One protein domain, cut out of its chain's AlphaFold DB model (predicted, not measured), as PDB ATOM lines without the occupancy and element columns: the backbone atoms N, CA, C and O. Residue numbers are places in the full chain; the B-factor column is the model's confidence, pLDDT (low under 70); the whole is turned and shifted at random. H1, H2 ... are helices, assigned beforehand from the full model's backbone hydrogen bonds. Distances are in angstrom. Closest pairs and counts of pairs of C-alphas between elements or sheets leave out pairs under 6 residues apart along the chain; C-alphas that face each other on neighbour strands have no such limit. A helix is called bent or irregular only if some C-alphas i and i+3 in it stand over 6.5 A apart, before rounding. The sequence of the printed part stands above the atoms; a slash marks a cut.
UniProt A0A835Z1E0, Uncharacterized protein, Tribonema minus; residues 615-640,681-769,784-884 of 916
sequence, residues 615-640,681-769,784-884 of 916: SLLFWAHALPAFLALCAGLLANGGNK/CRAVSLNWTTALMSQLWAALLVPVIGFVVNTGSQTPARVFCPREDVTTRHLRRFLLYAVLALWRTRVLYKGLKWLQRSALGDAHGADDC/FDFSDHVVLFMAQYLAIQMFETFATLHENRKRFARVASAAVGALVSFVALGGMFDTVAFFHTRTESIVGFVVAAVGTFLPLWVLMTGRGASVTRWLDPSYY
ATOM      1  N   SER A 615       4.573   0.916  32.697       91.56
ATOM      2  CA  SER A 615       3.791   2.136  32.938       91.56
ATOM      3  C   SER A 615       2.295   1.969  32.669       91.56
ATOM      4  O   SER A 615       1.496   2.523  33.414       91.56
ATOM      5  N   LEU A 616       1.893   1.225  31.633       92.69
ATOM      6  CA  LEU A 616       0.470   1.025  31.333       92.69
ATOM      7  C   LEU A 616      -0.195   0.142  32.395       92.69
ATOM      8  O   LEU A 616      -1.298   0.451  32.833       92.69
ATOM      9  N   LEU A 617       0.501  -0.901  32.861       90.81
ATOM     10  CA  LEU A 617       0.035  -1.730  33.978       90.81
ATOM     11  C   LEU A 617      -0.034  -0.945  35.286       90.81
ATOM     12  O   LEU A 617      -1.032  -1.044  35.990       90.81
ATOM     13  N   PHE A 618       0.965  -0.109  35.574       93.31
ATOM     14  CA  PHE A 618       0.909   0.783  36.728       93.31
ATOM     15  C   PHE A 618      -0.356   1.644  36.730       93.31
ATOM     16  O   PHE A 618      -1.100   1.622  37.707       93.31
ATOM     17  N   TRP A 619      -0.663   2.328  35.624       94.56
ATOM     18  CA  TRP A 619      -1.891   3.121  35.530       94.56
ATOM     19  C   TRP A 619      -3.162   2.261  35.583       94.56
ATOM     20  O   TRP A 619      -4.146   2.694  36.180       94.56
ATOM     21  N   ALA A 620      -3.136   1.036  35.050       93.06
ATOM     22  CA  ALA A 620      -4.262   0.102  35.109       93.06
ATOM     23  C   ALA A 620      -4.618  -0.372  36.533       93.06
ATOM     24  O   ALA A 620      -5.759  -0.767  36.745       93.06
ATOM     25  N   HIS A 621      -3.701  -0.302  37.506       93.31
ATOM     26  CA  HIS A 621      -4.005  -0.558  38.925       93.31
ATOM     27  C   HIS A 621      -4.131   0.737  39.746       93.31
ATOM     28  O   HIS A 621      -5.046   0.864  40.560       93.31
ATOM     29  N   ALA A 622      -3.260   1.725  39.515       94.38
ATOM     30  CA  ALA A 622      -3.234   2.975  40.274       94.38
ATOM     31  C   ALA A 622      -4.461   3.866  40.016       94.38
ATOM     32  O   ALA A 622      -4.967   4.477  40.956       94.38
ATOM     33  N   LEU A 623      -4.972   3.931  38.776       96.25
ATOM     34  CA  LEU A 623      -6.163   4.731  38.474       96.25
ATOM     35  C   LEU A 623      -7.434   4.131  39.108       96.25
ATOM     36  O   LEU A 623      -8.123   4.879  39.797       96.25
ATOM     37  N   PRO A 624      -7.742   2.821  38.989       97.12
ATOM     38  CA  PRO A 624      -8.850   2.229  39.737       97.12
ATOM     39  C   PRO A 624      -8.717   2.376  41.254       97.12
ATOM     40  O   PRO A 624      -9.718   2.645  41.905       97.12
ATOM     41  N   ALA A 625      -7.508   2.279  41.820       96.88
ATOM     42  CA  ALA A 625      -7.292   2.502  43.253       96.88
ATOM     43  C   ALA A 625      -7.578   3.950  43.675       96.88
ATOM     44  O   ALA A 625      -8.230   4.185  44.690       96.88
ATOM     45  N   PHE A 626      -7.157   4.926  42.868       97.44
ATOM     46  CA  PHE A 626      -7.498   6.331  43.082       97.44
ATOM     47  C   PHE A 626      -9.006   6.595  42.935       97.44
ATOM     48  O   PHE A 626      -9.577   7.348  43.718       97.44
ATOM     49  N   LEU A 627      -9.677   5.948  41.976       97.19
ATOM     50  CA  LEU A 627     -11.130   6.048  41.811       97.19
ATOM     51  C   LEU A 627     -11.891   5.385  42.969       97.19
ATOM     52  O   LEU A 627     -12.869   5.958  43.437       97.19
ATOM     53  N   ALA A 628     -11.425   4.238  43.474       96.19
ATOM     54  CA  ALA A 628     -11.980   3.579  44.656       96.19
ATOM     55  C   ALA A 628     -11.799   4.435  45.920       96.19
ATOM     56  O   ALA A 628     -12.745   4.581  46.691       96.19
ATOM     57  N   LEU A 629     -10.632   5.080  46.086       96.19
ATOM     58  CA  LEU A 629     -10.413   6.090  47.126       96.19
ATOM     59  C   LEU A 629     -11.414   7.242  46.989       96.19
ATOM     60  O   LEU A 629     -12.085   7.571  47.956       96.19
ATOM     61  N   CYS A 630     -11.535   7.852  45.807       96.56
ATOM     62  CA  CYS A 630     -12.426   8.996  45.601       96.56
ATOM     63  C   CYS A 630     -13.898   8.630  45.831       96.56
ATOM     64  O   CYS A 630     -14.609   9.369  46.503       96.56
ATOM     65  N   ALA A 631     -14.348   7.481  45.322       95.44
ATOM     66  CA  ALA A 631     -15.698   6.980  45.558       95.44
ATOM     67  C   ALA A 631     -15.942   6.707  47.050       95.44
ATOM     68  O   ALA A 631     -16.977   7.106  47.578       95.44
ATOM     69  N   GLY A 632     -14.972   6.100  47.743       93.88
ATOM     70  CA  GLY A 632     -15.036   5.871  49.185       93.88
ATOM     71  C   GLY A 632     -15.082   7.179  49.974       93.88
ATOM     72  O   GLY A 632     -15.904   7.315  50.867       93.88
ATOM     73  N   LEU A 633     -14.268   8.178  49.615       94.12
ATOM     74  CA  LEU A 633     -14.240   9.500  50.260       94.12
ATOM     75  C   LEU A 633     -15.530  10.305  50.040       94.12
ATOM     76  O   LEU A 633     -15.892  11.102  50.901       94.12
ATOM     77  N   LEU A 634     -16.202  10.109  48.901       94.00
ATOM     78  CA  LEU A 634     -17.512  10.700  48.607       94.00
ATOM     79  C   LEU A 634     -18.651   9.981  49.346       94.00
ATOM     80  O   LEU A 634     -19.617  10.631  49.734       94.00
ATOM     81  N   ALA A 635     -18.540   8.665  49.551       90.81
ATOM     82  CA  ALA A 635     -19.467   7.884  50.372       90.81
ATOM     83  C   ALA A 635     -19.250   8.104  51.883       90.81
ATOM     84  O   ALA A 635     -20.194   8.021  52.664       90.81
ATOM     85  N   ASN A 636     -18.016   8.413  52.293       85.88
ATOM     86  CA  ASN A 636     -17.647   8.753  53.659       85.88
ATOM     87  C   ASN A 636     -18.240  10.119  54.037       85.88
ATOM     88  O   ASN A 636     -17.729  11.165  53.624       85.88
ATOM     89  N   GLY A 637     -19.296  10.123  54.852       83.31
ATOM     90  CA  GLY A 637     -19.973  11.339  55.324       83.31
ATOM     91  C   GLY A 637     -19.134  12.251  56.237       83.31
ATOM     92  O   GLY A 637     -19.547  13.369  56.522       83.31
ATOM     93  N   GLY A 638     -17.928  11.823  56.626       83.69
ATOM     94  CA  GLY A 638     -17.167  12.318  57.782       83.69
ATOM     95  C   GLY A 638     -17.111  11.280  58.913       83.69
ATOM     96  O   GLY A 638     -16.226  11.338  59.761       83.69
ATOM     97  N   ASN A 639     -18.019  10.310  58.853       87.94
ATOM     98  CA  ASN A 639     -18.289   9.249  59.811       87.94
ATOM     99  C   ASN A 639     -17.125   8.246  59.947       87.94
ATOM    100  O   ASN A 639     -16.441   7.929  58.968       87.94
ATOM    101  N   LYS A 640     -16.927   7.699  61.154       91.00
ATOM    102  CA  LYS A 640     -15.951   6.632  61.438       91.00
ATOM    103  C   LYS A 640     -16.594   5.578  62.336       91.00
ATOM    104  O   LYS A 640     -16.691   5.758  63.546       91.00
ATOM    105  N   CYS A 681     -24.051  -1.969  57.171       81.06
ATOM    106  CA  CYS A 681     -24.337  -3.375  57.461       81.06
ATOM    107  C   CYS A 681     -24.035  -4.287  56.271       81.06
ATOM    108  O   CYS A 681     -23.657  -5.427  56.495       81.06
ATOM    109  N   ARG A 682     -24.100  -3.794  55.027       73.38
ATOM    110  CA  ARG A 682     -23.660  -4.525  53.827       73.38
ATOM    111  C   ARG A 682     -22.137  -4.665  53.762       73.38
ATOM    112  O   ARG A 682     -21.646  -5.762  53.511       73.38
ATOM    113  N   ALA A 683     -21.399  -3.589  54.020       67.50
ATOM    114  CA  ALA A 683     -19.939  -3.589  54.093       67.50
ATOM    115  C   ALA A 683     -19.394  -4.465  55.238       67.50
ATOM    116  O   ALA A 683     -18.219  -4.829  55.212       67.50
ATOM    117  N   VAL A 684     -20.248  -4.837  56.199       69.62
ATOM    118  CA  VAL A 684     -19.972  -5.808  57.267       69.62
ATOM    119  C   VAL A 684     -20.471  -7.225  56.917       69.62
ATOM    120  O   VAL A 684     -19.713  -8.177  57.076       69.62
ATOM    121  N   SER A 685     -21.710  -7.394  56.434       56.06
ATOM    122  CA  SER A 685     -22.375  -8.705  56.284       56.06
ATOM    123  C   SER A 685     -22.077  -9.419  54.964       56.06
ATOM    124  O   SER A 685     -21.785 -10.612  54.955       56.06
ATOM    125  N   LEU A 686     -22.085  -8.696  53.842       52.97
ATOM    126  CA  LEU A 686     -21.749  -9.238  52.518       52.97
ATOM    127  C   LEU A 686     -20.236  -9.399  52.328       52.97
ATOM    128  O   LEU A 686     -19.784  -9.948  51.326       52.97
ATOM    129  N   ASN A 687     -19.456  -8.934  53.302       58.47
ATOM    130  CA  ASN A 687     -18.026  -8.733  53.193       58.47
ATOM    131  C   ASN A 687     -17.224  -9.756  53.999       58.47
ATOM    132  O   ASN A 687     -16.186  -9.435  54.581       58.47
ATOM    133  N   TRP A 688     -17.656 -11.021  53.932       70.31
ATOM    134  CA  TRP A 688     -16.771 -12.159  54.187       70.31
ATOM    135  C   TRP A 688     -15.445 -11.968  53.438       70.31
ATOM    136  O   TRP A 688     -14.403 -12.260  53.999       70.31
ATOM    137  N   THR A 689     -15.462 -11.367  52.239       70.75
ATOM    138  CA  THR A 689     -14.280 -10.916  51.497       70.75
ATOM    139  C   THR A 689     -13.396  -9.958  52.288       70.75
ATOM    140  O   THR A 689     -12.238 -10.290  52.502       70.75
ATOM    141  N   THR A 690     -13.875  -8.799  52.748       73.00
ATOM    142  CA  THR A 690     -13.023  -7.842  53.488       73.00
ATOM    143  C   THR A 690     -12.604  -8.379  54.853       73.00
ATOM    144  O   THR A 690     -11.441  -8.235  55.229       73.00
ATOM    145  N   ALA A 691     -13.498  -9.074  55.564       78.38
ATOM    146  CA  ALA A 691     -13.161  -9.748  56.813       78.38
ATOM    147  C   ALA A 691     -12.053 -10.791  56.594       78.38
ATOM    148  O   ALA A 691     -11.043 -10.757  57.294       78.38
ATOM    149  N   LEU A 692     -12.178 -11.636  55.566       82.25
ATOM    150  CA  LEU A 692     -11.160 -12.596  55.147       82.25
ATOM    151  C   LEU A 692      -9.866 -11.874  54.774       82.25
ATOM    152  O   LEU A 692      -8.843 -12.162  55.373       82.25
ATOM    153  N   MET A 693      -9.894 -10.888  53.871       81.56
ATOM    154  CA  MET A 693      -8.695 -10.160  53.430       81.56
ATOM    155  C   MET A 693      -7.978  -9.417  54.576       81.56
ATOM    156  O   MET A 693      -6.763  -9.238  54.523       81.56
ATOM    157  N   SER A 694      -8.695  -8.999  55.626       79.25
ATOM    158  CA  SER A 694      -8.077  -8.411  56.825       79.25
ATOM    159  C   SER A 694      -7.383  -9.437  57.734       79.25
ATOM    160  O   SER A 694      -6.533  -9.059  58.545       79.25
ATOM    161  N   GLN A 695      -7.696 -10.734  57.612       86.12
ATOM    162  CA  GLN A 695      -7.027 -11.780  58.381       86.12
ATOM    163  C   GLN A 695      -5.581 -11.950  57.902       86.12
ATOM    164  O   GLN A 695      -5.287 -11.988  56.707       86.12
ATOM    165  N   LEU A 696      -4.663 -12.098  58.861       84.62
ATOM    166  CA  LEU A 696      -3.221 -12.124  58.604       84.62
ATOM    167  C   LEU A 696      -2.806 -13.202  57.590       84.62
ATOM    168  O   LEU A 696      -1.932 -12.955  56.761       84.62
ATOM    169  N   TRP A 697      -3.427 -14.383  57.640       90.25
ATOM    170  CA  TRP A 697      -3.109 -15.479  56.727       90.25
ATOM    171  C   TRP A 697      -3.588 -15.189  55.298       90.25
ATOM    172  O   TRP A 697      -2.835 -15.406  54.352       90.25
ATOM    173  N   ALA A 698      -4.785 -14.626  55.118       88.62
ATOM    174  CA  ALA A 698      -5.325 -14.308  53.800       88.62
ATOM    175  C   ALA A 698      -4.580 -13.132  53.158       88.62
ATOM    176  O   ALA A 698      -4.286 -13.176  51.963       88.62
ATOM    177  N   ALA A 699      -4.179 -12.138  53.959       88.56
ATOM    178  CA  ALA A 699      -3.270 -11.077  53.532       88.56
ATOM    179  C   ALA A 699      -1.952 -11.633  52.966       88.56
ATOM    180  O   ALA A 699      -1.387 -11.056  52.037       88.56
ATOM    181  N   LEU A 700      -1.450 -12.752  53.498       89.81
ATOM    182  CA  LEU A 700      -0.237 -13.410  53.008       89.81
ATOM    183  C   LEU A 700      -0.499 -14.335  51.807       89.81
ATOM    184  O   LEU A 700       0.266 -14.291  50.847       89.81
ATOM    185  N   LEU A 701      -1.560 -15.149  51.829       91.88
ATOM    186  CA  LEU A 701      -1.821 -16.152  50.788       91.88
ATOM    187  C   LEU A 701      -2.459 -15.570  49.521       91.88
ATOM    188  O   LEU A 701      -2.044 -15.911  48.415       91.88
ATOM    189  N   VAL A 702      -3.458 -14.693  49.647       92.25
ATOM    190  CA  VAL A 702      -4.283 -14.263  48.503       92.25
ATOM    191  C   VAL A 702      -3.490 -13.486  47.440       92.25
ATOM    192  O   VAL A 702      -3.643 -13.816  46.262       92.25
ATOM    193  N   PRO A 703      -2.580 -12.546  47.778       88.75
ATOM    194  CA  PRO A 703      -1.723 -11.905  46.775       88.75
ATOM    195  C   PRO A 703      -0.787 -12.891  46.052       88.75
ATOM    196  O   PRO A 703      -0.362 -12.636  44.928       88.75
ATOM    197  N   VAL A 704      -0.480 -14.033  46.677       92.94
ATOM    198  CA  VAL A 704       0.403 -15.074  46.132       92.94
ATOM    199  C   VAL A 704      -0.359 -16.059  45.228       92.94
ATOM    200  O   VAL A 704       0.271 -16.757  44.436       92.94
ATOM    201  N   ILE A 705      -1.701 -16.064  45.213       93.44
ATOM    202  CA  ILE A 705      -2.498 -16.901  44.289       93.44
ATOM    203  C   ILE A 705      -2.134 -16.611  42.826       93.44
ATOM    204  O   ILE A 705      -1.946 -17.541  42.041       93.44
ATOM    205  N   GLY A 706      -1.963 -15.336  42.454       89.31
ATOM    206  CA  GLY A 706      -1.526 -14.955  41.108       89.31
ATOM    207  C   GLY A 706      -0.174 -15.572  40.725       89.31
ATOM    208  O   GLY A 706      -0.009 -16.045  39.598       89.31
ATOM    209  N   PHE A 707       0.757 -15.631  41.685       93.81
ATOM    210  CA  PHE A 707       2.079 -16.237  41.528       93.81
ATOM    211  C   PHE A 707       1.977 -17.756  41.403       93.81
ATOM    212  O   PHE A 707       2.511 -18.309  40.448       93.81
ATOM    213  N   VAL A 708       1.209 -18.432  42.265       94.38
ATOM    214  CA  VAL A 708       0.969 -19.886  42.169       94.38
ATOM    215  C   VAL A 708       0.367 -20.257  40.811       94.38
ATOM    216  O   VAL A 708       0.839 -21.193  40.167       94.38
ATOM    217  N   VAL A 709      -0.614 -19.492  40.319       91.50
ATOM    218  CA  VAL A 709      -1.221 -19.706  38.995       91.50
ATOM    219  C   VAL A 709      -0.207 -19.480  37.868       91.50
ATOM    220  O   VAL A 709      -0.137 -20.296  36.944       91.50
ATOM    221  N   ASN A 710       0.615 -18.426  37.932       90.25
ATOM    222  CA  ASN A 710       1.667 -18.194  36.938       90.25
ATOM    223  C   ASN A 710       2.709 -19.329  36.956       90.25
ATOM    224  O   ASN A 710       2.914 -19.994  35.938       90.25
ATOM    225  N   THR A 711       3.311 -19.604  38.113       91.56
ATOM    226  CA  THR A 711       4.291 -20.674  38.339       91.56
ATOM    227  C   THR A 711       3.760 -22.029  37.873       91.56
ATOM    228  O   THR A 711       4.417 -22.686  37.064       91.56
ATOM    229  N   GLY A 712       2.545 -22.406  38.281       91.19
ATOM    230  CA  GLY A 712       1.877 -23.646  37.877       91.19
ATOM    231  C   GLY A 712       1.630 -23.737  36.370       91.19
ATOM    232  O   GLY A 712       1.842 -24.788  35.766       91.19
ATOM    233  N   SER A 713       1.275 -22.624  35.717       88.12
ATOM    234  CA  SER A 713       1.106 -22.580  34.256       88.12
ATOM    235  C   SER A 713       2.421 -22.781  33.480       88.12
ATOM    236  O   SER A 713       2.403 -23.252  32.333       88.12
ATOM    237  N   GLN A 714       3.560 -22.482  34.116       85.62
ATOM    238  CA  GLN A 714       4.905 -22.700  33.583       85.62
ATOM    239  C   GLN A 714       5.453 -24.105  33.888       85.62
ATOM    240  O   GLN A 714       6.292 -24.587  33.125       85.62
ATOM    241  N   THR A 715       4.975 -24.797  34.932       86.44
ATOM    242  CA  THR A 715       5.450 -26.139  35.330       86.44
ATOM    243  C   THR A 715       5.518 -27.142  34.168       86.44
ATOM    244  O   THR A 715       6.583 -27.736  33.989       86.44
ATOM    245  N   PRO A 716       4.505 -27.277  33.281       82.69
ATOM    246  CA  PRO A 716       4.594 -28.196  32.145       82.69
ATOM    247  C   PRO A 716       5.737 -27.875  31.174       82.69
ATOM    248  O   PRO A 716       6.238 -28.772  30.512       82.69
ATOM    249  N   ALA A 717       6.161 -26.610  31.060       76.44
ATOM    250  CA  ALA A 717       7.302 -26.240  30.221       76.44
ATOM    251  C   ALA A 717       8.651 -26.565  30.886       76.44
ATOM    252  O   ALA A 717       9.613 -26.839  30.174       76.44
ATOM    253  N   ARG A 718       8.720 -26.582  32.227       75.81
ATOM    254  CA  ARG A 718       9.934 -26.960  32.973       75.81
ATOM    255  C   ARG A 718      10.268 -28.440  32.810       75.81
ATOM    256  O   ARG A 718      11.431 -28.758  32.607       75.81
ATOM    257  N   VAL A 719       9.260 -29.319  32.824       81.06
ATOM    258  CA  VAL A 719       9.445 -30.778  32.661       81.06
ATOM    259  C   VAL A 719      10.160 -31.115  31.343       81.06
ATOM    260  O   VAL A 719      11.021 -31.985  31.315       81.06
ATOM    261  N   PHE A 720       9.858 -30.393  30.257       78.56
ATOM    262  CA  PHE A 720      10.494 -30.608  28.949       78.56
ATOM    263  C   PHE A 720      11.767 -29.778  28.713       78.56
ATOM    264  O   PHE A 720      12.469 -30.010  27.731       78.56
ATOM    265  N   CYS A 721      12.054 -28.789  29.560       72.69
ATOM    266  CA  CYS A 721      13.196 -27.879  29.440       72.69
ATOM    267  C   CYS A 721      13.657 -27.428  30.840       72.69
ATOM    268  O   CYS A 721      13.364 -26.292  31.237       72.69
ATOM    269  N   PRO A 722      14.372 -28.281  31.599       71.06
ATOM    270  CA  PRO A 722      14.937 -27.897  32.885       71.06
ATOM    271  C   PRO A 722      15.998 -26.808  32.677       71.06
ATOM    272  O   PRO A 722      17.110 -27.062  32.219       71.06
ATOM    273  N   ARG A 723      15.626 -25.563  32.988       74.38
ATOM    274  CA  ARG A 723      16.523 -24.406  33.068       74.38
ATOM    275  C   ARG A 723      16.538 -23.921  34.510       74.38
ATOM    276  O   ARG A 723      15.546 -23.369  34.984       74.38
ATOM    277  N   GLU A 724      17.679 -24.108  35.156       74.44
ATOM    278  CA  GLU A 724      17.977 -23.738  36.545       74.44
ATOM    279  C   GLU A 724      17.566 -22.286  36.868       74.44
ATOM    280  O   GLU A 724      16.811 -22.039  37.809       74.44
ATOM    281  N   ASP A 725      17.902 -21.361  35.959       82.44
ATOM    282  CA  ASP A 725      17.482 -19.953  35.923       82.44
ATOM    283  C   ASP A 725      16.013 -19.681  36.301       82.44
ATOM    284  O   ASP A 725      15.690 -18.623  36.849       82.44
ATOM    285  N   VAL A 726      15.087 -20.563  35.903       84.56
ATOM    286  CA  VAL A 726      13.651 -20.327  36.097       84.56
ATOM    287  C   VAL A 726      13.332 -20.389  37.584       84.56
ATOM    288  O   VAL A 726      12.767 -19.436  38.119       84.56
ATOM    289  N   THR A 727      13.738 -21.453  38.276       87.88
ATOM    290  CA  THR A 727      13.477 -21.626  39.711       87.88
ATOM    291  C   THR A 727      14.051 -20.462  40.518       87.88
ATOM    292  O   THR A 727      13.336 -19.877  41.331       87.88
ATOM    293  N   THR A 728      15.277 -20.023  40.213       91.12
ATOM    294  CA  THR A 728      15.910 -18.875  40.880       91.12
ATOM    295  C   THR A 728      15.133 -17.566  40.683       91.12
ATOM    296  O   THR A 728      15.007 -16.783  41.624       91.12
ATOM    297  N   ARG A 729      14.569 -17.308  39.491       91.19
ATOM    298  CA  ARG A 729      13.723 -16.119  39.238       91.19
ATOM    299  C   ARG A 729      12.393 -16.172  39.996       91.19
ATOM    300  O   ARG A 729      11.959 -15.156  40.533       91.19
ATOM    301  N   HIS A 730      11.760 -17.345  40.071       92.50
ATOM    302  CA  HIS A 730      10.539 -17.541  40.866       92.50
ATOM    303  C   HIS A 730      10.815 -17.344  42.367       92.50
ATOM    304  O   HIS A 730      10.075 -16.613  43.020       92.50
ATOM    305  N   LEU A 731      11.930 -17.872  42.887       93.88
ATOM    306  CA  LEU A 731      12.366 -17.634  44.269       93.88
ATOM    307  C   LEU A 731      12.631 -16.143  44.540       93.88
ATOM    308  O   LEU A 731      12.154 -15.608  45.534       93.88
ATOM    309  N   ARG A 732      13.322 -15.432  43.638       95.19
ATOM    310  CA  ARG A 732      13.556 -13.978  43.768       95.19
ATOM    311  C   ARG A 732      12.264 -13.161  43.789       95.19
ATOM    312  O   ARG A 732      12.198 -12.178  44.523       95.19
ATOM    313  N   ARG A 733      11.244 -13.549  43.016       95.06
ATOM    314  CA  ARG A 733       9.908 -12.926  43.069       95.06
ATOM    315  C   ARG A 733       9.195 -13.201  44.383       95.06
ATOM    316  O   ARG A 733       8.712 -12.264  45.007       95.06
ATOM    317  N   PHE A 734       9.197 -14.449  44.837       95.69
ATOM    318  CA  PHE A 734       8.641 -14.801  46.139       95.69
ATOM    319  C   PHE A 734       9.322 -14.022  47.279       95.69
ATOM    320  O   PHE A 734       8.645 -13.450  48.130       95.69
ATOM    321  N   LEU A 735      10.654 -13.895  47.243       95.88
ATOM    322  CA  LEU A 735      11.418 -13.072  48.185       95.88
ATOM    323  C   LEU A 735      11.082 -11.576  48.070       95.88
ATOM    324  O   LEU A 735      10.978 -10.914  49.099       95.88
ATOM    325  N   LEU A 736      10.853 -11.037  46.866       95.75
ATOM    326  CA  LEU A 736      10.361  -9.663  46.688       95.75
ATOM    327  C   LEU A 736       8.994  -9.469  47.366       95.75
ATOM    328  O   LEU A 736       8.801  -8.484  48.074       95.75
ATOM    329  N   TYR A 737       8.067 -10.417  47.214       96.06
ATOM    330  CA  TYR A 737       6.749 -10.363  47.859       96.06
ATOM    331  C   TYR A 737       6.844 -10.493  49.385       96.06
ATOM    332  O   TYR A 737       6.187  -9.743  50.106       96.06
ATOM    333  N   ALA A 738       7.725 -11.362  49.891       95.50
ATOM    334  CA  ALA A 738       8.030 -11.455  51.316       95.50
ATOM    335  C   ALA A 738       8.629 -10.144  51.860       95.50
ATOM    336  O   ALA A 738       8.219  -9.674  52.921       95.50
ATOM    337  N   VAL A 739       9.539  -9.501  51.118       95.25
ATOM    338  CA  VAL A 739      10.093  -8.181  51.463       95.25
ATOM    339  C   VAL A 739       9.010  -7.101  51.461       95.25
ATOM    340  O   VAL A 739       8.991  -6.294  52.385       95.25
ATOM    341  N   LEU A 740       8.069  -7.101  50.510       94.69
ATOM    342  CA  LEU A 740       6.933  -6.166  50.499       94.69
ATOM    343  C   LEU A 740       5.995  -6.370  51.705       94.69
ATOM    344  O   LEU A 740       5.624  -5.400  52.371       94.69
ATOM    345  N   ALA A 741       5.667  -7.619  52.049       93.50
ATOM    346  CA  ALA A 741       4.854  -7.937  53.227       93.50
ATOM    347  C   ALA A 741       5.562  -7.555  54.546       93.50
ATOM    348  O   ALA A 741       4.942  -7.002  55.464       93.50
ATOM    349  N   LEU A 742       6.878  -7.784  54.637       93.88
ATOM    350  CA  LEU A 742       7.706  -7.356  55.768       93.88
ATOM    351  C   LEU A 742       7.835  -5.830  55.843       93.88
ATOM    352  O   LEU A 742       7.732  -5.282  56.938       93.88
ATOM    353  N   TRP A 743       8.004  -5.142  54.712       94.88
ATOM    354  CA  TRP A 743       8.043  -3.679  54.613       94.88
ATOM    355  C   TRP A 743       6.744  -3.055  55.125       94.88
ATOM    356  O   TRP A 743       6.793  -2.210  56.023       94.88
ATOM    357  N   ARG A 744       5.584  -3.547  54.663       93.00
ATOM    358  CA  ARG A 744       4.280  -3.151  55.214       93.00
ATOM    359  C   ARG A 744       4.244  -3.381  56.726       93.00
ATOM    360  O   ARG A 744       3.989  -2.452  57.480       93.00
ATOM    361  N   THR A 745       4.542  -4.592  57.190       90.56
ATOM    362  CA  THR A 745       4.380  -4.967  58.607       90.56
ATOM    363  C   THR A 745       5.338  -4.224  59.550       90.56
ATOM    364  O   THR A 745       4.979  -3.887  60.680       90.56
ATOM    365  N   ARG A 746       6.586  -3.991  59.128       94.00
ATOM    366  CA  ARG A 746       7.641  -3.403  59.968       94.00
ATOM    367  C   ARG A 746       7.707  -1.889  59.848       94.00
ATOM    368  O   ARG A 746       7.812  -1.231  60.876       94.00
ATOM    369  N   VAL A 747       7.641  -1.346  58.636       92.81
ATOM    370  CA  VAL A 747       7.851   0.087  58.396       92.81
ATOM    371  C   VAL A 747       6.520   0.818  58.305       92.81
ATOM    372  O   VAL A 747       6.288   1.722  59.103       92.81
ATOM    373  N   LEU A 748       5.615   0.392  57.420       89.56
ATOM    374  CA  LEU A 748       4.339   1.097  57.246       89.56
ATOM    375  C   LEU A 748       3.404   0.918  58.454       89.56
ATOM    376  O   LEU A 748       2.778   1.874  58.878       89.56
ATOM    377  N   TYR A 749       3.344  -0.266  59.065       86.75
ATOM    378  CA  TYR A 749       2.494  -0.503  60.233       86.75
ATOM    379  C   TYR A 749       3.202  -0.130  61.543       86.75
ATOM    380  O   TYR A 749       2.854   0.858  62.186       86.75
ATOM    381  N   LYS A 750       4.229  -0.891  61.958       90.38
ATOM    382  CA  LYS A 750       4.901  -0.644  63.250       90.38
ATOM    383  C   LYS A 750       5.667   0.682  63.282       90.38
ATOM    384  O   LYS A 750       5.630   1.355  64.307       90.38
ATOM    385  N   GLY A 751       6.332   1.056  62.187       90.69
ATOM    386  CA  GLY A 751       7.108   2.295  62.088       90.69
ATOM    387  C   GLY A 751       6.239   3.550  62.135       90.69
ATOM    388  O   GLY A 751       6.485   4.413  62.973       90.69
ATOM    389  N   LEU A 752       5.184   3.638  61.315       87.88
ATOM    390  CA  LEU A 752       4.279   4.799  61.342       87.88
ATOM    391  C   LEU A 752       3.490   4.886  62.651       87.88
ATOM    392  O   LEU A 752       3.333   5.979  63.180       87.88
ATOM    393  N   LYS A 753       3.082   3.754  63.238       85.81
ATOM    394  CA  LYS A 753       2.444   3.731  64.563       85.81
ATOM    395  C   LYS A 753       3.381   4.182  65.686       85.81
ATOM    396  O   LYS A 753       2.944   4.843  66.625       85.81
ATOM    397  N   TRP A 754       4.668   3.841  65.605       91.31
ATOM    398  CA  TRP A 754       5.682   4.365  66.524       91.31
ATOM    399  C   TRP A 754       5.904   5.870  66.317       91.31
ATOM    400  O   TRP A 754       5.910   6.616  67.295       91.31
ATOM    401  N   LEU A 755       6.017   6.325  65.065       88.38
ATOM    402  CA  LEU A 755       6.170   7.742  64.725       88.38
ATOM    403  C   LEU A 755       4.969   8.564  65.207       88.38
ATOM    404  O   LEU A 755       5.156   9.617  65.802       88.38
ATOM    405  N   GLN A 756       3.753   8.053  65.011       86.19
ATOM    406  CA  GLN A 756       2.508   8.656  65.475       86.19
ATOM    407  C   GLN A 756       2.524   8.869  66.992       86.19
ATOM    408  O   GLN A 756       2.356  10.002  67.426       86.19
ATOM    409  N   ARG A 757       2.792   7.824  67.791       85.69
ATOM    410  CA  ARG A 757       2.917   7.965  69.257       85.69
ATOM    411  C   ARG A 757       4.018   8.946  69.660       85.69
ATOM    412  O   ARG A 757       3.854   9.716  70.596       85.69
ATOM    413  N   SER A 758       5.140   8.928  68.943       89.00
ATOM    414  CA  SER A 758       6.286   9.795  69.244       89.00
ATOM    415  C   SER A 758       6.029  11.268  68.903       89.00
ATOM    416  O   SER A 758       6.634  12.138  69.519       89.00
ATOM    417  N   ALA A 759       5.169  11.551  67.918       87.69
ATOM    418  CA  ALA A 759       4.921  12.900  67.401       87.69
ATOM    419  C   ALA A 759       3.612  13.532  67.902       87.69
ATOM    420  O   ALA A 759       3.542  14.751  68.020       87.69
ATOM    421  N   LEU A 760       2.585  12.724  68.177       84.19
ATOM    422  CA  LEU A 760       1.252  13.165  68.613       84.19
ATOM    423  C   LEU A 760       0.941  12.783  70.072       84.19
ATOM    424  O   LEU A 760      -0.145  13.087  70.557       84.19
ATOM    425  N   GLY A 761       1.880  12.130  70.763       81.69
ATOM    426  CA  GLY A 761       1.666  11.540  72.084       81.69
ATOM    427  C   GLY A 761       1.014  10.157  72.016       81.69
ATOM    428  O   GLY A 761       0.529   9.714  70.969       81.69
ATOM    429  N   ASP A 762       1.013   9.450  73.147       75.00
ATOM    430  CA  ASP A 762       0.183   8.256  73.282       75.00
ATOM    431  C   ASP A 762      -1.301   8.637  73.211       75.00
ATOM    432  O   ASP A 762      -1.707   9.733  73.606       75.00
ATOM    433  N   ALA A 763      -2.108   7.732  72.655       62.78
ATOM    434  CA  ALA A 763      -3.534   7.966  72.503       62.78
ATOM    435  C   ALA A 763      -4.173   8.237  73.871       62.78
ATOM    436  O   ALA A 763      -3.899   7.523  74.835       62.78
ATOM    437  N   HIS A 764      -5.021   9.264  73.888       67.38
ATOM    438  CA  HIS A 764      -5.878   9.682  74.989       67.38
ATOM    439  C   HIS A 764      -6.499   8.492  75.754       67.38
ATOM    440  O   HIS A 764      -6.771   7.436  75.168       67.38
ATOM    441  N   GLY A 765      -6.640   8.663  77.070       65.94
ATOM    442  CA  GLY A 765      -7.001   7.625  78.030       65.94
ATOM    443  C   GLY A 765      -8.390   7.035  77.793       65.94
ATOM    444  O   GLY A 765      -9.147   7.486  76.937       65.94
ATOM    445  N   ALA A 766      -8.741   5.997  78.557       62.53
ATOM    446  CA  ALA A 766     -10.051   5.354  78.430       62.53
ATOM    447  C   ALA A 766     -11.218   6.328  78.693       62.53
ATOM    448  O   ALA A 766     -12.283   6.167  78.103       62.53
ATOM    449  N   ASP A 767     -10.982   7.355  79.512       73.44
ATOM    450  CA  ASP A 767     -11.962   8.376  79.895       73.44
ATOM    451  C   ASP A 767     -12.211   9.423  78.787       73.44
ATOM    452  O   ASP A 767     -13.231  10.107  78.790       73.44
ATOM    453  N   ASP A 768     -11.317   9.522  77.795       82.50
ATOM    454  CA  ASP A 768     -11.347  10.561  76.755       82.50
ATOM    455  C   ASP A 768     -12.255  10.218  75.549       82.50
ATOM    456  O   ASP A 768     -12.331  10.976  74.574       82.50
ATOM    457  N   CYS A 769     -12.942   9.068  75.554       89.12
ATOM    458  CA  CYS A 769     -13.980   8.778  74.560       89.12
ATOM    459  C   CYS A 769     -15.087   7.839  75.062       89.12
ATOM    460  O   CYS A 769     -14.844   6.745  75.572       89.12
ATOM    461  N   PHE A 784      -5.664   9.394  65.115       74.56
ATOM    462  CA  PHE A 784      -5.426   9.123  63.698       74.56
ATOM    463  C   PHE A 784      -4.893   7.696  63.482       74.56
ATOM    464  O   PHE A 784      -3.727   7.429  63.754       74.56
ATOM    465  N   ASP A 785      -5.715   6.756  63.024       76.44
ATOM    466  CA  ASP A 785      -5.240   5.404  62.708       76.44
ATOM    467  C   ASP A 785      -4.709   5.428  61.274       76.44
ATOM    468  O   ASP A 785      -5.488   5.576  60.328       76.44
ATOM    469  N   PHE A 786      -3.384   5.326  61.101       72.38
ATOM    470  CA  PHE A 786      -2.770   5.182  59.776       72.38
ATOM    471  C   PHE A 786      -3.475   4.039  59.052       72.38
ATOM    472  O   PHE A 786      -3.336   2.899  59.483       72.38
ATOM    473  N   SER A 787      -4.240   4.360  58.001       67.56
ATOM    474  CA  SER A 787      -5.292   3.489  57.469       67.56
ATOM    475  C   SER A 787      -4.758   2.131  56.996       67.56
ATOM    476  O   SER A 787      -4.416   1.941  55.828       67.56
ATOM    477  N   ASP A 788      -4.653   1.182  57.931       79.25
ATOM    478  CA  ASP A 788      -3.873  -0.050  57.771       79.25
ATOM    479  C   ASP A 788      -4.455  -0.923  56.665       79.25
ATOM    480  O   ASP A 788      -3.723  -1.541  55.901       79.25
ATOM    481  N   HIS A 789      -5.775  -0.890  56.510       90.25
ATOM    482  CA  HIS A 789      -6.491  -1.580  55.448       90.25
ATOM    483  C   HIS A 789      -6.274  -0.926  54.074       90.25
ATOM    484  O   HIS A 789      -5.986  -1.639  53.119       90.25
ATOM    485  N   VAL A 790      -6.311   0.410  53.944       93.44
ATOM    486  CA  VAL A 790      -5.967   1.084  52.670       93.44
ATOM    487  C   VAL A 790      -4.510   0.801  52.299       93.44
ATOM    488  O   VAL A 790      -4.212   0.457  51.155       93.44
ATOM    489  N   VAL A 791      -3.604   0.869  53.278       94.56
ATOM    490  CA  VAL A 791      -2.189   0.526  53.101       94.56
ATOM    491  C   VAL A 791      -2.012  -0.959  52.761       94.56
ATOM    492  O   VAL A 791      -1.183  -1.276  51.914       94.56
ATOM    493  N   LEU A 792      -2.793  -1.872  53.342       93.94
ATOM    494  CA  LEU A 792      -2.810  -3.305  53.031       93.94
ATOM    495  C   LEU A 792      -3.277  -3.567  51.592       93.94
ATOM    496  O   LEU A 792      -2.559  -4.207  50.820       93.94
ATOM    497  N   PHE A 793      -4.452  -3.060  51.211       95.25
ATOM    498  CA  PHE A 793      -5.007  -3.258  49.871       95.25
ATOM    499  C   PHE A 793      -4.099  -2.664  48.791       95.25
ATOM    500  O   PHE A 793      -3.884  -3.291  47.757       95.25
ATOM    501  N   MET A 794      -3.470  -1.519  49.059       95.25
ATOM    502  CA  MET A 794      -2.459  -0.949  48.174       95.25
ATOM    503  C   MET A 794      -1.141  -1.746  48.205       95.25
ATOM    504  O   MET A 794      -0.787  -2.417  47.236       95.25
ATOM    505  N   ALA A 795      -0.382  -1.660  49.300       95.50
ATOM    506  CA  ALA A 795       1.013  -2.094  49.361       95.50
ATOM    507  C   ALA A 795       1.209  -3.618  49.346       95.50
ATOM    508  O   ALA A 795       2.310  -4.069  49.033       95.50
ATOM    509  N   GLN A 796       0.182  -4.401  49.687       94.44
ATOM    510  CA  GLN A 796       0.256  -5.861  49.716       94.44
ATOM    511  C   GLN A 796      -0.550  -6.471  48.563       94.44
ATOM    512  O   GLN A 796       0.038  -7.125  47.709       94.44
ATOM    513  N   TYR A 797      -1.857  -6.209  48.465       95.69
ATOM    514  CA  TYR A 797      -2.694  -6.825  47.426       95.69
ATOM    515  C   TYR A 797      -2.414  -6.290  46.017       95.69
ATOM    516  O   TYR A 797      -1.942  -7.029  45.151       95.69
ATOM    517  N   LEU A 798      -2.695  -5.008  45.773       96.06
ATOM    518  CA  LEU A 798      -2.608  -4.424  44.436       96.06
ATOM    519  C   LEU A 798      -1.162  -4.336  43.941       96.06
ATOM    520  O   LEU A 798      -0.920  -4.576  42.763       96.06
ATOM    521  N   ALA A 799      -0.196  -4.054  44.819       96.38
ATOM    522  CA  ALA A 799       1.217  -4.003  44.453       96.38
ATOM    523  C   ALA A 799       1.753  -5.367  43.976       96.38
ATOM    524  O   ALA A 799       2.294  -5.458  42.871       96.38
ATOM    525  N   ILE A 800       1.563  -6.440  44.760       96.12
ATOM    526  CA  ILE A 800       1.991  -7.794  44.368       96.12
ATOM    527  C   ILE A 800       1.257  -8.221  43.093       96.12
ATOM    528  O   ILE A 800       1.895  -8.674  42.142       96.12
ATOM    529  N   GLN A 801      -0.059  -7.999  43.015       95.56
ATOM    530  CA  GLN A 801      -0.833  -8.399  41.846       95.56
ATOM    531  C   GLN A 801      -0.461  -7.615  40.576       95.56
ATOM    532  O   GLN A 801      -0.435  -8.189  39.488       95.56
ATOM    533  N   MET A 802      -0.119  -6.331  40.685       95.12
ATOM    534  CA  MET A 802       0.382  -5.521  39.570       95.12
ATOM    535  C   MET A 802       1.700  -6.084  39.021       95.12
ATOM    536  O   MET A 802       1.835  -6.269  37.809       95.12
ATOM    537  N   PHE A 803       2.650  -6.418  39.903       96.31
ATOM    538  CA  PHE A 803       3.934  -6.991  39.495       96.31
ATOM    539  C   PHE A 803       3.790  -8.410  38.931       96.31
ATOM    540  O   PHE A 803       4.422  -8.745  37.928       96.31
ATOM    541  N   GLU A 804       2.919  -9.237  39.508       95.38
ATOM    542  CA  GLU A 804       2.676 -10.587  39.002       95.38
ATOM    543  C   GLU A 804       1.955 -10.566  37.646       95.38
ATOM    544  O   GLU A 804       2.303 -11.327  36.745       95.38
ATOM    545  N   THR A 805       1.021  -9.631  37.435       93.06
ATOM    546  CA  THR A 805       0.386  -9.417  36.122       93.06
ATOM    547  C   THR A 805       1.424  -8.983  35.081       93.06
ATOM    548  O   THR A 805       1.430  -9.503  33.962       93.06
ATOM    549  N   PHE A 806       2.356  -8.096  35.452       94.31
ATOM    550  CA  PHE A 806       3.496  -7.717  34.614       94.31
ATOM    551  C   PHE A 806       4.388  -8.923  34.271       94.31
ATOM    552  O   PHE A 806       4.672  -9.145  33.091       94.31
ATOM    553  N   ALA A 807       4.760  -9.745  35.257       94.00
ATOM    554  CA  ALA A 807       5.562 -10.952  35.055       94.00
ATOM    555  C   ALA A 807       4.859 -11.975  34.143       94.00
ATOM    556  O   ALA A 807       5.436 -12.420  33.149       94.00
ATOM    557  N   THR A 808       3.588 -12.288  34.410       91.69
ATOM    558  CA  THR A 808       2.749 -13.167  33.581       91.69
ATOM    559  C   THR A 808       2.708 -12.726  32.124       91.69
ATOM    560  O   THR A 808       2.818 -13.568  31.229       91.69
ATOM    561  N   LEU A 809       2.528 -11.429  31.860       90.06
ATOM    562  CA  LEU A 809       2.391 -10.919  30.496       90.06
ATOM    563  C   LEU A 809       3.690 -11.027  29.685       90.06
ATOM    564  O   LEU A 809       3.609 -11.194  28.467       90.06
ATOM    565  N   HIS A 810       4.850 -10.999  30.349       90.12
ATOM    566  CA  HIS A 810       6.164 -11.141  29.717       90.12
ATOM    567  C   HIS A 810       6.611 -12.608  29.586       90.12
ATOM    568  O   HIS A 810       7.131 -12.997  28.542       90.12
ATOM    569  N   GLU A 811       6.373 -13.451  30.595       89.44
ATOM    570  CA  GLU A 811       6.867 -14.838  30.602       89.44
ATOM    571  C   GLU A 811       5.965 -15.816  29.830       89.44
ATOM    572  O   GLU A 811       6.447 -16.734  29.155       89.44
ATOM    573  N   ASN A 812       4.638 -15.649  29.896       85.12
ATOM    574  CA  ASN A 812       3.712 -16.655  29.378       85.12
ATOM    575  C   ASN A 812       3.423 -16.495  27.882       85.12
ATOM    576  O   ASN A 812       2.484 -15.819  27.456       85.12
ATOM    577  N   ARG A 813       4.131 -17.259  27.045       83.00
ATOM    578  CA  ARG A 813       3.802 -17.354  25.608       83.00
ATOM    579  C   ARG A 813       2.370 -17.853  25.363       83.00
ATOM    580  O   ARG A 813       1.649 -17.287  24.532       83.00
ATOM    581  N   LYS A 814       1.935 -18.887  26.099       86.62
ATOM    582  CA  LYS A 814       0.611 -19.522  25.952       86.62
ATOM    583  C   LYS A 814      -0.507 -18.522  26.279       86.62
ATOM    584  O   LYS A 814      -0.610 -18.055  27.410       86.62
ATOM    585  N   ARG A 815      -1.391 -18.248  25.307       87.94
ATOM    586  CA  ARG A 815      -2.531 -17.320  25.478       87.94
ATOM    587  C   ARG A 815      -3.426 -17.699  26.660       87.94
ATOM    588  O   ARG A 815      -3.818 -16.818  27.407       87.94
ATOM    589  N   PHE A 816      -3.698 -18.993  26.854       86.81
ATOM    590  CA  PHE A 816      -4.516 -19.476  27.973       86.81
ATOM    591  C   PHE A 816      -3.918 -19.108  29.339       86.81
ATOM    592  O   PHE A 816      -4.632 -18.567  30.170       86.81
ATOM    593  N   ALA A 817      -2.610 -19.310  29.543       84.19
ATOM    594  CA  ALA A 817      -1.931 -18.950  30.790       84.19
ATOM    595  C   ALA A 817      -1.988 -17.437  31.064       84.19
ATOM    596  O   ALA A 817      -2.321 -17.029  32.174       84.19
ATOM    597  N   ARG A 818      -1.761 -16.603  30.033       89.31
ATOM    598  CA  ARG A 818      -1.933 -15.143  30.140       89.31
ATOM    599  C   ARG A 818      -3.357 -14.749  30.511       89.31
ATOM    600  O   ARG A 818      -3.524 -13.954  31.422       89.31
ATOM    601  N   VAL A 819      -4.367 -15.298  29.835       90.19
ATOM    602  CA  VAL A 819      -5.780 -14.983  30.112       90.19
ATOM    603  C   VAL A 819      -6.190 -15.456  31.507       90.19
ATOM    604  O   VAL A 819      -6.815 -14.692  32.228       90.19
ATOM    605  N   ALA A 820      -5.803 -16.666  31.918       88.12
ATOM    606  CA  ALA A 820      -6.129 -17.207  33.236       88.12
ATOM    607  C   ALA A 820      -5.489 -16.387  34.368       88.12
ATOM    608  O   ALA A 820      -6.189 -15.954  35.278       88.12
ATOM    609  N   SER A 821      -4.184 -16.106  34.292       86.50
ATOM    610  CA  SER A 821      -3.501 -15.308  35.318       86.50
ATOM    611  C   SER A 821      -3.932 -13.831  35.297       86.50
ATOM    612  O   SER A 821      -4.081 -13.243  36.363       86.50
ATOM    613  N   ALA A 822      -4.246 -13.248  34.132       88.75
ATOM    614  CA  ALA A 822      -4.844 -11.910  34.060       88.75
ATOM    615  C   ALA A 822      -6.273 -11.866  34.632       88.75
ATOM    616  O   ALA A 822      -6.625 -10.887  35.280       88.75
ATOM    617  N   ALA A 823      -7.085 -12.914  34.447       91.94
ATOM    618  CA  ALA A 823      -8.421 -13.009  35.038       91.94
ATOM    619  C   ALA A 823      -8.357 -13.159  36.568       91.94
ATOM    620  O   ALA A 823      -9.059 -12.446  37.279       91.94
ATOM    621  N   VAL A 824      -7.460 -14.013  37.078       91.75
ATOM    622  CA  VAL A 824      -7.161 -14.114  38.518       91.75
ATOM    623  C   VAL A 824      -6.673 -12.770  39.060       91.75
ATOM    624  O   VAL A 824      -7.144 -12.320  40.101       91.75
ATOM    625  N   GLY A 825      -5.794 -12.080  38.331       91.00
ATOM    626  CA  GLY A 825      -5.278 -10.784  38.756       91.00
ATOM    627  C   GLY A 825      -6.307  -9.659  38.739       91.00
ATOM    628  O   GLY A 825      -6.317  -8.829  39.648       91.00
ATOM    629  N   ALA A 826      -7.214  -9.659  37.762       93.38
ATOM    630  CA  ALA A 826      -8.364  -8.767  37.734       93.38
ATOM    631  C   ALA A 826      -9.318  -9.049  38.905       93.38
ATOM    632  O   ALA A 826      -9.760  -8.104  39.549       93.38
ATOM    633  N   LEU A 827      -9.568 -10.323  39.237       93.50
ATOM    634  CA  LEU A 827     -10.404 -10.721  40.373       93.50
ATOM    635  C   LEU A 827      -9.801 -10.278  41.717       93.50
ATOM    636  O   LEU A 827     -10.481  -9.610  42.492       93.50
ATOM    637  N   VAL A 828      -8.523 -10.582  41.974       92.94
ATOM    638  CA  VAL A 828      -7.819 -10.150  43.199       92.94
ATOM    639  C   VAL A 828      -7.797  -8.623  43.300       92.94
ATOM    640  O   VAL A 828      -8.046  -8.075  44.373       92.94
ATOM    641  N   SER A 829      -7.570  -7.923  42.183       94.44
ATOM    642  CA  SER A 829      -7.613  -6.457  42.157       94.44
ATOM    643  C   SER A 829      -9.014  -5.921  42.440       94.44
ATOM    644  O   SER A 829      -9.150  -4.993  43.223       94.44
ATOM    645  N   PHE A 830     -10.061  -6.510  41.858       94.69
ATOM    646  CA  PHE A 830     -11.447  -6.102  42.086       94.69
ATOM    647  C   PHE A 830     -11.859  -6.274  43.555       94.69
ATOM    648  O   PHE A 830     -12.410  -5.348  44.143       94.69
ATOM    649  N   VAL A 831     -11.518  -7.410  44.177       92.31
ATOM    650  CA  VAL A 831     -11.766  -7.654  45.609       92.31
ATOM    651  C   VAL A 831     -10.994  -6.658  46.482       92.31
ATOM    652  O   VAL A 831     -11.572  -6.086  47.405       92.31
ATOM    653  N   ALA A 832      -9.723  -6.385  46.173       94.44
ATOM    654  CA  ALA A 832      -8.923  -5.404  46.910       94.44
ATOM    655  C   ALA A 832      -9.448  -3.964  46.757       94.44
ATOM    656  O   ALA A 832      -9.418  -3.198  47.715       94.44
ATOM    657  N   LEU A 833      -9.958  -3.593  45.577       95.44
ATOM    658  CA  LEU A 833     -10.581  -2.290  45.327       95.44
ATOM    659  C   LEU A 833     -11.925  -2.144  46.048       95.44
ATOM    660  O   LEU A 833     -12.199  -1.071  46.578       95.44
ATOM    661  N   GLY A 834     -12.731  -3.210  46.107       92.94
ATOM    662  CA  GLY A 834     -13.968  -3.250  46.892       92.94
ATOM    663  C   GLY A 834     -13.694  -3.078  48.385       92.94
ATOM    664  O   GLY A 834     -14.195  -2.138  48.994       92.94
ATOM    665  N   GLY A 835     -12.796  -3.894  48.948       91.12
ATOM    666  CA  GLY A 835     -12.402  -3.771  50.352       91.12
ATOM    667  C   GLY A 835     -11.776  -2.414  50.682       91.12
ATOM    668  O   GLY A 835     -12.061  -1.842  51.732       91.12
ATOM    669  N   MET A 836     -10.983  -1.839  49.771       93.88
ATOM    670  CA  MET A 836     -10.464  -0.478  49.916       93.88
ATOM    671  C   MET A 836     -11.586   0.569  49.912       93.88
ATOM    672  O   MET A 836     -11.583   1.432  50.786       93.88
ATOM    673  N   PHE A 837     -12.547   0.489  48.985       94.25
ATOM    674  CA  PHE A 837     -13.717   1.373  48.952       94.25
ATOM    675  C   PHE A 837     -14.506   1.305  50.265       94.25
ATOM    676  O   PHE A 837     -14.704   2.343  50.892       94.25
ATOM    677  N   ASP A 838     -14.878   0.104  50.718       91.12
ATOM    678  CA  ASP A 838     -15.655  -0.091  51.949       91.12
ATOM    679  C   ASP A 838     -14.903   0.449  53.172       91.12
ATOM    680  O   ASP A 838     -15.477   1.096  54.048       91.12
ATOM    681  N   THR A 839     -13.585   0.245  53.215       91.06
ATOM    682  CA  THR A 839     -12.770   0.721  54.332       91.06
ATOM    683  C   THR A 839     -12.677   2.248  54.376       91.06
ATOM    684  O   THR A 839     -12.779   2.835  55.455       91.06
ATOM    685  N   VAL A 840     -12.522   2.900  53.221       93.38
ATOM    686  CA  VAL A 840     -12.524   4.368  53.116       93.38
ATOM    687  C   VAL A 840     -13.919   4.933  53.404       93.38
ATOM    688  O   VAL A 840     -14.024   5.979  54.037       93.38
ATOM    689  N   ALA A 841     -14.984   4.251  52.979       92.38
ATOM    690  CA  ALA A 841     -16.361   4.695  53.177       92.38
ATOM    691  C   ALA A 841     -16.804   4.653  54.650       92.38
ATOM    692  O   ALA A 841     -17.532   5.550  55.070       92.38
ATOM    693  N   PHE A 842     -16.370   3.648  55.429       90.81
ATOM    694  CA  PHE A 842     -16.959   3.372  56.751       90.81
ATOM    695  C   PHE A 842     -15.989   3.333  57.945       90.81
ATOM    696  O   PHE A 842     -16.417   3.638  59.056       90.81
ATOM    697  N   PHE A 843     -14.714   2.955  57.786       90.44
ATOM    698  CA  PHE A 843     -13.857   2.607  58.943       90.44
ATOM    699  C   PHE A 843     -12.722   3.596  59.248       90.44
ATOM    700  O   PHE A 843     -12.069   3.473  60.287       90.44
ATOM    701  N   HIS A 844     -12.490   4.582  58.381       91.50
ATOM    702  CA  HIS A 844     -11.454   5.600  58.557       91.50
ATOM    703  C   HIS A 844     -11.974   6.998  58.265       91.50
ATOM    704  O   HIS A 844     -12.895   7.175  57.475       91.50
ATOM    705  N   THR A 845     -11.330   8.011  58.843       92.56
ATOM    706  CA  THR A 845     -11.606   9.396  58.442       92.56
ATOM    707  C   THR A 845     -11.087   9.669  57.024       92.56
ATOM    708  O   THR A 845     -10.200   8.975  56.503       92.56
ATOM    709  N   ARG A 846     -11.589  10.740  56.396       93.81
ATOM    710  CA  ARG A 846     -11.093  11.204  55.087       93.81
ATOM    711  C   ARG A 846      -9.578  11.456  55.108       93.81
ATOM    712  O   ARG A 846      -8.871  11.044  54.190       93.81
ATOM    713  N   THR A 847      -9.065  12.066  56.177       92.50
ATOM    714  CA  THR A 847      -7.635  12.380  56.342       92.50
ATOM    715  C   THR A 847      -6.784  11.121  56.531       92.50
ATOM    716  O   THR A 847      -5.755  10.986  55.868       92.50
ATOM    717  N   GLU A 848      -7.221  10.171  57.369       91.50
ATOM    718  CA  GLU A 848      -6.564   8.860  57.542       91.50
ATOM    719  C   GLU A 848      -6.433   8.116  56.205       91.50
ATOM    720  O   GLU A 848      -5.364   7.596  55.872       91.50
ATOM    721  N   SER A 849      -7.508   8.124  55.415       94.62
ATOM    722  CA  SER A 849      -7.587   7.464  54.110       94.62
ATOM    723  C   SER A 849      -6.665   8.099  53.063       94.62
ATOM    724  O   SER A 849      -5.919   7.390  52.386       94.62
ATOM    725  N   ILE A 850      -6.669   9.434  52.946       94.88
ATOM    726  CA  ILE A 850      -5.812  10.170  51.997       94.88
ATOM    727  C   ILE A 850      -4.333   9.959  52.330       94.88
ATOM    728  O   ILE A 850      -3.541   9.633  51.445       94.88
ATOM    729  N   VAL A 851      -3.950  10.109  53.600       93.94
ATOM    730  CA  VAL A 851      -2.554   9.939  54.026       93.94
ATOM    731  C   VAL A 851      -2.105   8.485  53.865       93.94
ATOM    732  O   VAL A 851      -1.022   8.248  53.330       93.94
ATOM    733  N   GLY A 852      -2.940   7.507  54.241       93.38
ATOM    734  CA  GLY A 852      -2.663   6.085  54.019       93.38
ATOM    735  C   GLY A 852      -2.440   5.756  52.538       93.38
ATOM    736  O   GLY A 852      -1.465   5.084  52.191       93.38
ATOM    737  N   PHE A 853      -3.277   6.303  51.650       95.81
ATOM    738  CA  PHE A 853      -3.109   6.159  50.204       95.81
ATOM    739  C   PHE A 853      -1.807   6.789  49.698       95.81
ATOM    740  O   PHE A 853      -1.053   6.119  48.993       95.81
ATOM    741  N   VAL A 854      -1.500   8.039  50.067       95.94
ATOM    742  CA  VAL A 854      -0.266   8.730  49.642       95.94
ATOM    743  C   VAL A 854       0.978   7.975  50.113       95.94
ATOM    744  O   VAL A 854       1.909   7.771  49.332       95.94
ATOM    745  N   VAL A 855       0.983   7.495  51.358       94.69
ATOM    746  CA  VAL A 855       2.100   6.720  51.911       94.69
ATOM    747  C   VAL A 855       2.272   5.379  51.196       94.69
ATOM    748  O   VAL A 855       3.402   5.019  50.873       94.69
ATOM    749  N   ALA A 856       1.198   4.653  50.874       95.44
ATOM    750  CA  ALA A 856       1.305   3.415  50.097       95.44
ATOM    751  C   ALA A 856       1.685   3.667  48.620       95.44
ATOM    752  O   ALA A 856       2.432   2.886  48.019       95.44
ATOM    753  N   ALA A 857       1.219   4.779  48.042       95.56
ATOM    754  CA  ALA A 857       1.541   5.195  46.682       95.56
ATOM    755  C   ALA A 857       3.041   5.507  46.531       95.56
ATOM    756  O   ALA A 857       3.711   4.956  45.656       95.56
ATOM    757  N   VAL A 858       3.586   6.346  47.416       95.81
ATOM    758  CA  VAL A 858       5.002   6.753  47.409       95.81
ATOM    759  C   VAL A 858       5.912   5.651  47.959       95.81
ATOM    760  O   VAL A 858       6.969   5.394  47.393       95.81
ATOM    761  N   GLY A 859       5.508   4.984  49.040       95.62
ATOM    762  CA  GLY A 859       6.322   4.005  49.764       95.62
ATOM    763  C   GLY A 859       6.342   2.595  49.171       95.62
ATOM    764  O   GLY A 859       7.170   1.794  49.598       95.62
ATOM    765  N   THR A 860       5.470   2.280  48.205       95.50
ATOM    766  CA  THR A 860       5.413   0.942  47.587       95.50
ATOM    767  C   THR A 860       5.161   0.981  46.080       95.50
ATOM    768  O   THR A 860       5.963   0.449  45.313       95.50
ATOM    769  N   PHE A 861       4.084   1.627  45.624       95.19
ATOM    770  CA  PHE A 861       3.701   1.633  44.202       95.19
ATOM    771  C   PHE A 861       4.740   2.314  43.302       95.19
ATOM    772  O   PHE A 861       5.087   1.777  42.250       95.19
ATOM    773  N   LEU A 862       5.247   3.481  43.706       95.19
ATOM    774  CA  LEU A 862       6.231   4.241  42.937       95.19
ATOM    775  C   LEU A 862       7.583   3.495  42.811       95.19
ATOM    776  O   LEU A 862       8.037   3.332  41.675       95.19
ATOM    777  N   PRO A 863       8.198   2.954  43.888       95.31
ATOM    778  CA  PRO A 863       9.356   2.061  43.784       95.31
ATOM    779  C   PRO A 863       9.121   0.865  42.856       95.31
ATOM    780  O   PRO A 863       9.966   0.545  42.020       95.31
ATOM    781  N   LEU A 864       7.947   0.233  42.954       95.12
ATOM    782  CA  LEU A 864       7.603  -0.935  42.150       95.12
ATOM    783  C   LEU A 864       7.422  -0.584  40.663       95.12
ATOM    784  O   LEU A 864       7.818  -1.356  39.793       95.12
ATOM    785  N   TRP A 865       6.917   0.609  40.346       95.25
ATOM    786  CA  TRP A 865       6.895   1.142  38.981       95.25
ATOM    787  C   TRP A 865       8.291   1.465  38.436       95.25
ATOM    788  O   TRP A 865       8.572   1.165  37.272       95.25
ATOM    789  N   VAL A 866       9.197   2.012  39.255       94.56
ATOM    790  CA  VAL A 866      10.605   2.213  38.856       94.56
ATOM    791  C   VAL A 866      11.277   0.873  38.529       94.56
ATOM    792  O   VAL A 866      11.992   0.792  37.526       94.56
ATOM    793  N   LEU A 867      10.986  -0.183  39.301       94.62
ATOM    794  CA  LEU A 867      11.426  -1.552  39.015       94.62
ATOM    795  C   LEU A 867      10.817  -2.089  37.703       94.62
ATOM    796  O   LEU A 867      11.555  -2.486  36.806       94.62
ATOM    797  N   MET A 868       9.489  -2.064  37.537       94.44
ATOM    798  CA  MET A 868       8.823  -2.585  36.325       94.44
ATOM    799  C   MET A 868       9.208  -1.839  35.038       94.44
ATOM    800  O   MET A 868       9.160  -2.410  33.952       94.44
ATOM    801  N   THR A 869       9.575  -0.558  35.130       93.50
ATOM    802  CA  THR A 869      10.021   0.234  33.970       93.50
ATOM    803  C   THR A 869      11.516   0.103  33.671       93.50
ATOM    804  O   THR A 869      11.976   0.685  32.692       93.50
ATOM    805  N   GLY A 870      12.287  -0.614  34.500       91.12
ATOM    806  CA  GLY A 870      13.741  -0.751  34.356       91.12
ATOM    807  C   GLY A 870      14.532   0.543  34.566       91.12
ATOM    808  O   GLY A 870      15.748   0.553  34.401       91.12
ATOM    809  N   ARG A 871      13.877   1.642  34.966       90.94
ATOM    810  CA  ARG A 871      14.523   2.952  35.154       90.94
ATOM    811  C   ARG A 871      15.544   2.949  36.291       90.94
ATOM    812  O   ARG A 871      16.483   3.737  36.254       90.94
ATOM    813  N   GLY A 872      15.377   2.063  37.273       86.69
ATOM    814  CA  GLY A 872      16.321   1.882  38.378       86.69
ATOM    815  C   GLY A 872      17.531   0.991  38.060       86.69
ATOM    816  O   GLY A 872      18.460   0.955  38.866       86.69
ATOM    817  N   ALA A 873      17.562   0.305  36.910       88.31
ATOM    818  CA  ALA A 873      18.618  -0.658  36.565       88.31
ATOM    819  C   ALA A 873      20.025  -0.031  36.473       88.31
ATOM    820  O   ALA A 873      21.027  -0.714  36.675       88.31
ATOM    821  N   SER A 874      20.107   1.279  36.217       88.50
ATOM    822  CA  SER A 874      21.354   2.056  36.248       88.50
ATOM    823  C   SER A 874      21.919   2.265  37.658       88.50
ATOM    824  O   SER A 874      23.115   2.510  37.795       88.50
ATOM    825  N   VAL A 875      21.079   2.177  38.696       90.81
ATOM    826  CA  VAL A 875      21.456   2.423  40.097       90.81
ATOM    827  C   VAL A 875      21.890   1.125  40.772       90.81
ATOM    828  O   VAL A 875      22.965   1.070  41.364       90.81
ATOM    829  N   THR A 876      21.084   0.060  40.677       89.12
ATOM    830  CA  THR A 876      21.471  -1.276  41.160       89.12
ATOM    831  C   THR A 876      20.901  -2.386  40.279       89.12
ATOM    832  O   THR A 876      19.801  -2.278  39.737       89.12
ATOM    833  N   ARG A 877      21.613  -3.519  40.203       88.69
ATOM    834  CA  ARG A 877      21.181  -4.711  39.446       88.69
ATOM    835  C   ARG A 877      19.894  -5.351  39.990       88.69
ATOM    836  O   ARG A 877      19.227  -6.073  39.262       88.69
ATOM    837  N   TRP A 878      19.537  -5.099  41.251       89.88
ATOM    838  CA  TRP A 878      18.276  -5.568  41.840       89.88
ATOM    839  C   TRP A 878      17.083  -4.664  41.497       89.88
ATOM    840  O   TRP A 878      15.953  -5.026  41.787       89.88
ATOM    841  N   LEU A 879      17.307  -3.512  40.857       88.94
ATOM    842  CA  LEU A 879      16.248  -2.670  40.287       88.94
ATOM    843  C   LEU A 879      16.045  -2.910  38.779       88.94
ATOM    844  O   LEU A 879      15.315  -2.166  38.123       88.94
ATOM    845  N   ASP A 880      16.677  -3.950  38.230       91.12
ATOM    846  CA  ASP A 880      16.460  -4.429  36.867       91.12
ATOM    847  C   ASP A 880      15.349  -5.504  36.863       91.12
ATOM    848  O   ASP A 880      15.489  -6.531  37.538       91.12
ATOM    849  N   PRO A 881      14.248  -5.334  36.105       91.88
ATOM    850  CA  PRO A 881      13.164  -6.313  36.059       91.88
ATOM    851  C   PRO A 881      13.614  -7.680  35.512       91.88
ATOM    852  O   PRO A 881      13.025  -8.698  35.880       91.88
ATOM    853  N   SER A 882      14.694  -7.747  34.719       92.38
ATOM    854  CA  SER A 882      15.277  -9.012  34.238       92.38
ATOM    855  C   SER A 882      15.868  -9.887  35.358       92.38
ATOM    856  O   SER A 882      16.049 -11.097  35.181       92.38
ATOM    857  N   TYR A 883      16.124  -9.312  36.540       92.50
ATOM    858  CA  TYR A 883      16.558 -10.053  37.726       92.50
ATOM    859  C   TYR A 883      15.460 -10.984  38.277       92.50
ATOM    860  O   TYR A 883      15.774 -12.050  38.822       92.50
ATOM    861  N   TYR A 884      14.192 -10.595  38.089       94.44
ATOM    862  CA  TYR A 884      12.986 -11.256  38.606       94.44
ATOM    863  C   TYR A 884      12.170 -11.985  37.530       94.44
ATOM    864  O   TYR A 884      11.503 -12.977  37.829       94.44
TER     865      TYR A 884
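Overview. This is residues 615 to 640, 681 to 769 and 784 to 884 of the 916 residues of an uncharacterized protein of Tribonema minus (UniProt A0A835Z1E0). This is an elongated, up-and-down bundle of helices, with the nearly straight arms H6a and H6b in the middle and H1, H7, H4, H5 and H8 round them, more loosely at H5. Short H2 and H3 sit at the side near H7, while residues 719 to 725 and 764 to 769 stick out. The printed part has 216 residues with eight named helices, H1 to H8 in that order, and no named strand; the class is all helix. It is compact, with a radius of gyration of the C-alphas of 18.6 A, and spans 67 by 39 by 29 A.

Along the chain. Find C-alpha 615 at (3.791, 2.136, 32.938); from there H1 runs 29.6 A to residue 635. After a cut, look for H2 at residues 681 to 685, 5.8 A, and H3 at 688 to 694, 9.8 A. H4, residues 696 to 720, covers 37.5 A, with a kink of 39 degrees near 708. H5, residues 724 to 760, is the longest at 51.7 A, ending at (1.252, 13.165, 68.613). H6, residues 788 to 811, was assigned as one helix by its hydrogen bonds but is bent: C-alphas 795 and 798 are 6.5 A apart. Its arms are H6a, residues 788 to 795, 9.9 A, and H6b, residues 798 to 811, 19.7 A. H7, residues 815 to 842, measures 40.2 A, and H8, residues 846 to 868, 30.6 A, ending at (8.823, -2.585, 36.325). H4 and H8 are only just irregular: C-alphas 713 and 716 are 6.9 A apart, 859 and 862 6.8 A.

Arrangement. Start at the hub, H6, which touches five helices. H6b and H7 form a hairpin at a shallow tilt of 10 degrees, closest at C-alphas 798 and 829, 5.9 A. H6a touches H8 at C-alphas 791 and 856, 5.4 A, and H5 at 744 and 795, 6.8 A. H6b touches H4 at C-alphas 703 and 800, 6.0 A, and H1 at 621 and 802, 6.7 A. H1 and H7 run the same way, closest at C-alphas 632 and 841, 4.4 A. H3 is about perpendicular to H7, 85 degrees, and touches it at C-alphas 690 and 835, 5.2 A. H2 is close to H7 but not clearly touching, with C-alphas 683 and 838 5.9 A apart. H1 and H5 are apart. Every O i to N i+4 pair is within hydrogen-bond range in H2, H3, H6a, H6b and H7, against 16 of 17 in H1, 14 of 21 in H4, 30 of 33 in H5 and 17 of 19 in H8.

Size, cuts and confidence. The farthest C-alphas, 720 and 767, are 68.0 A apart. The cuts leave gaps of 13.6 A from C-alpha 640 to 681 and 13.8 A from 769 to 784. Of the links printed whole, none is long. Confidence is under 70 at residues 683 to 687, 763 to 766 and 787.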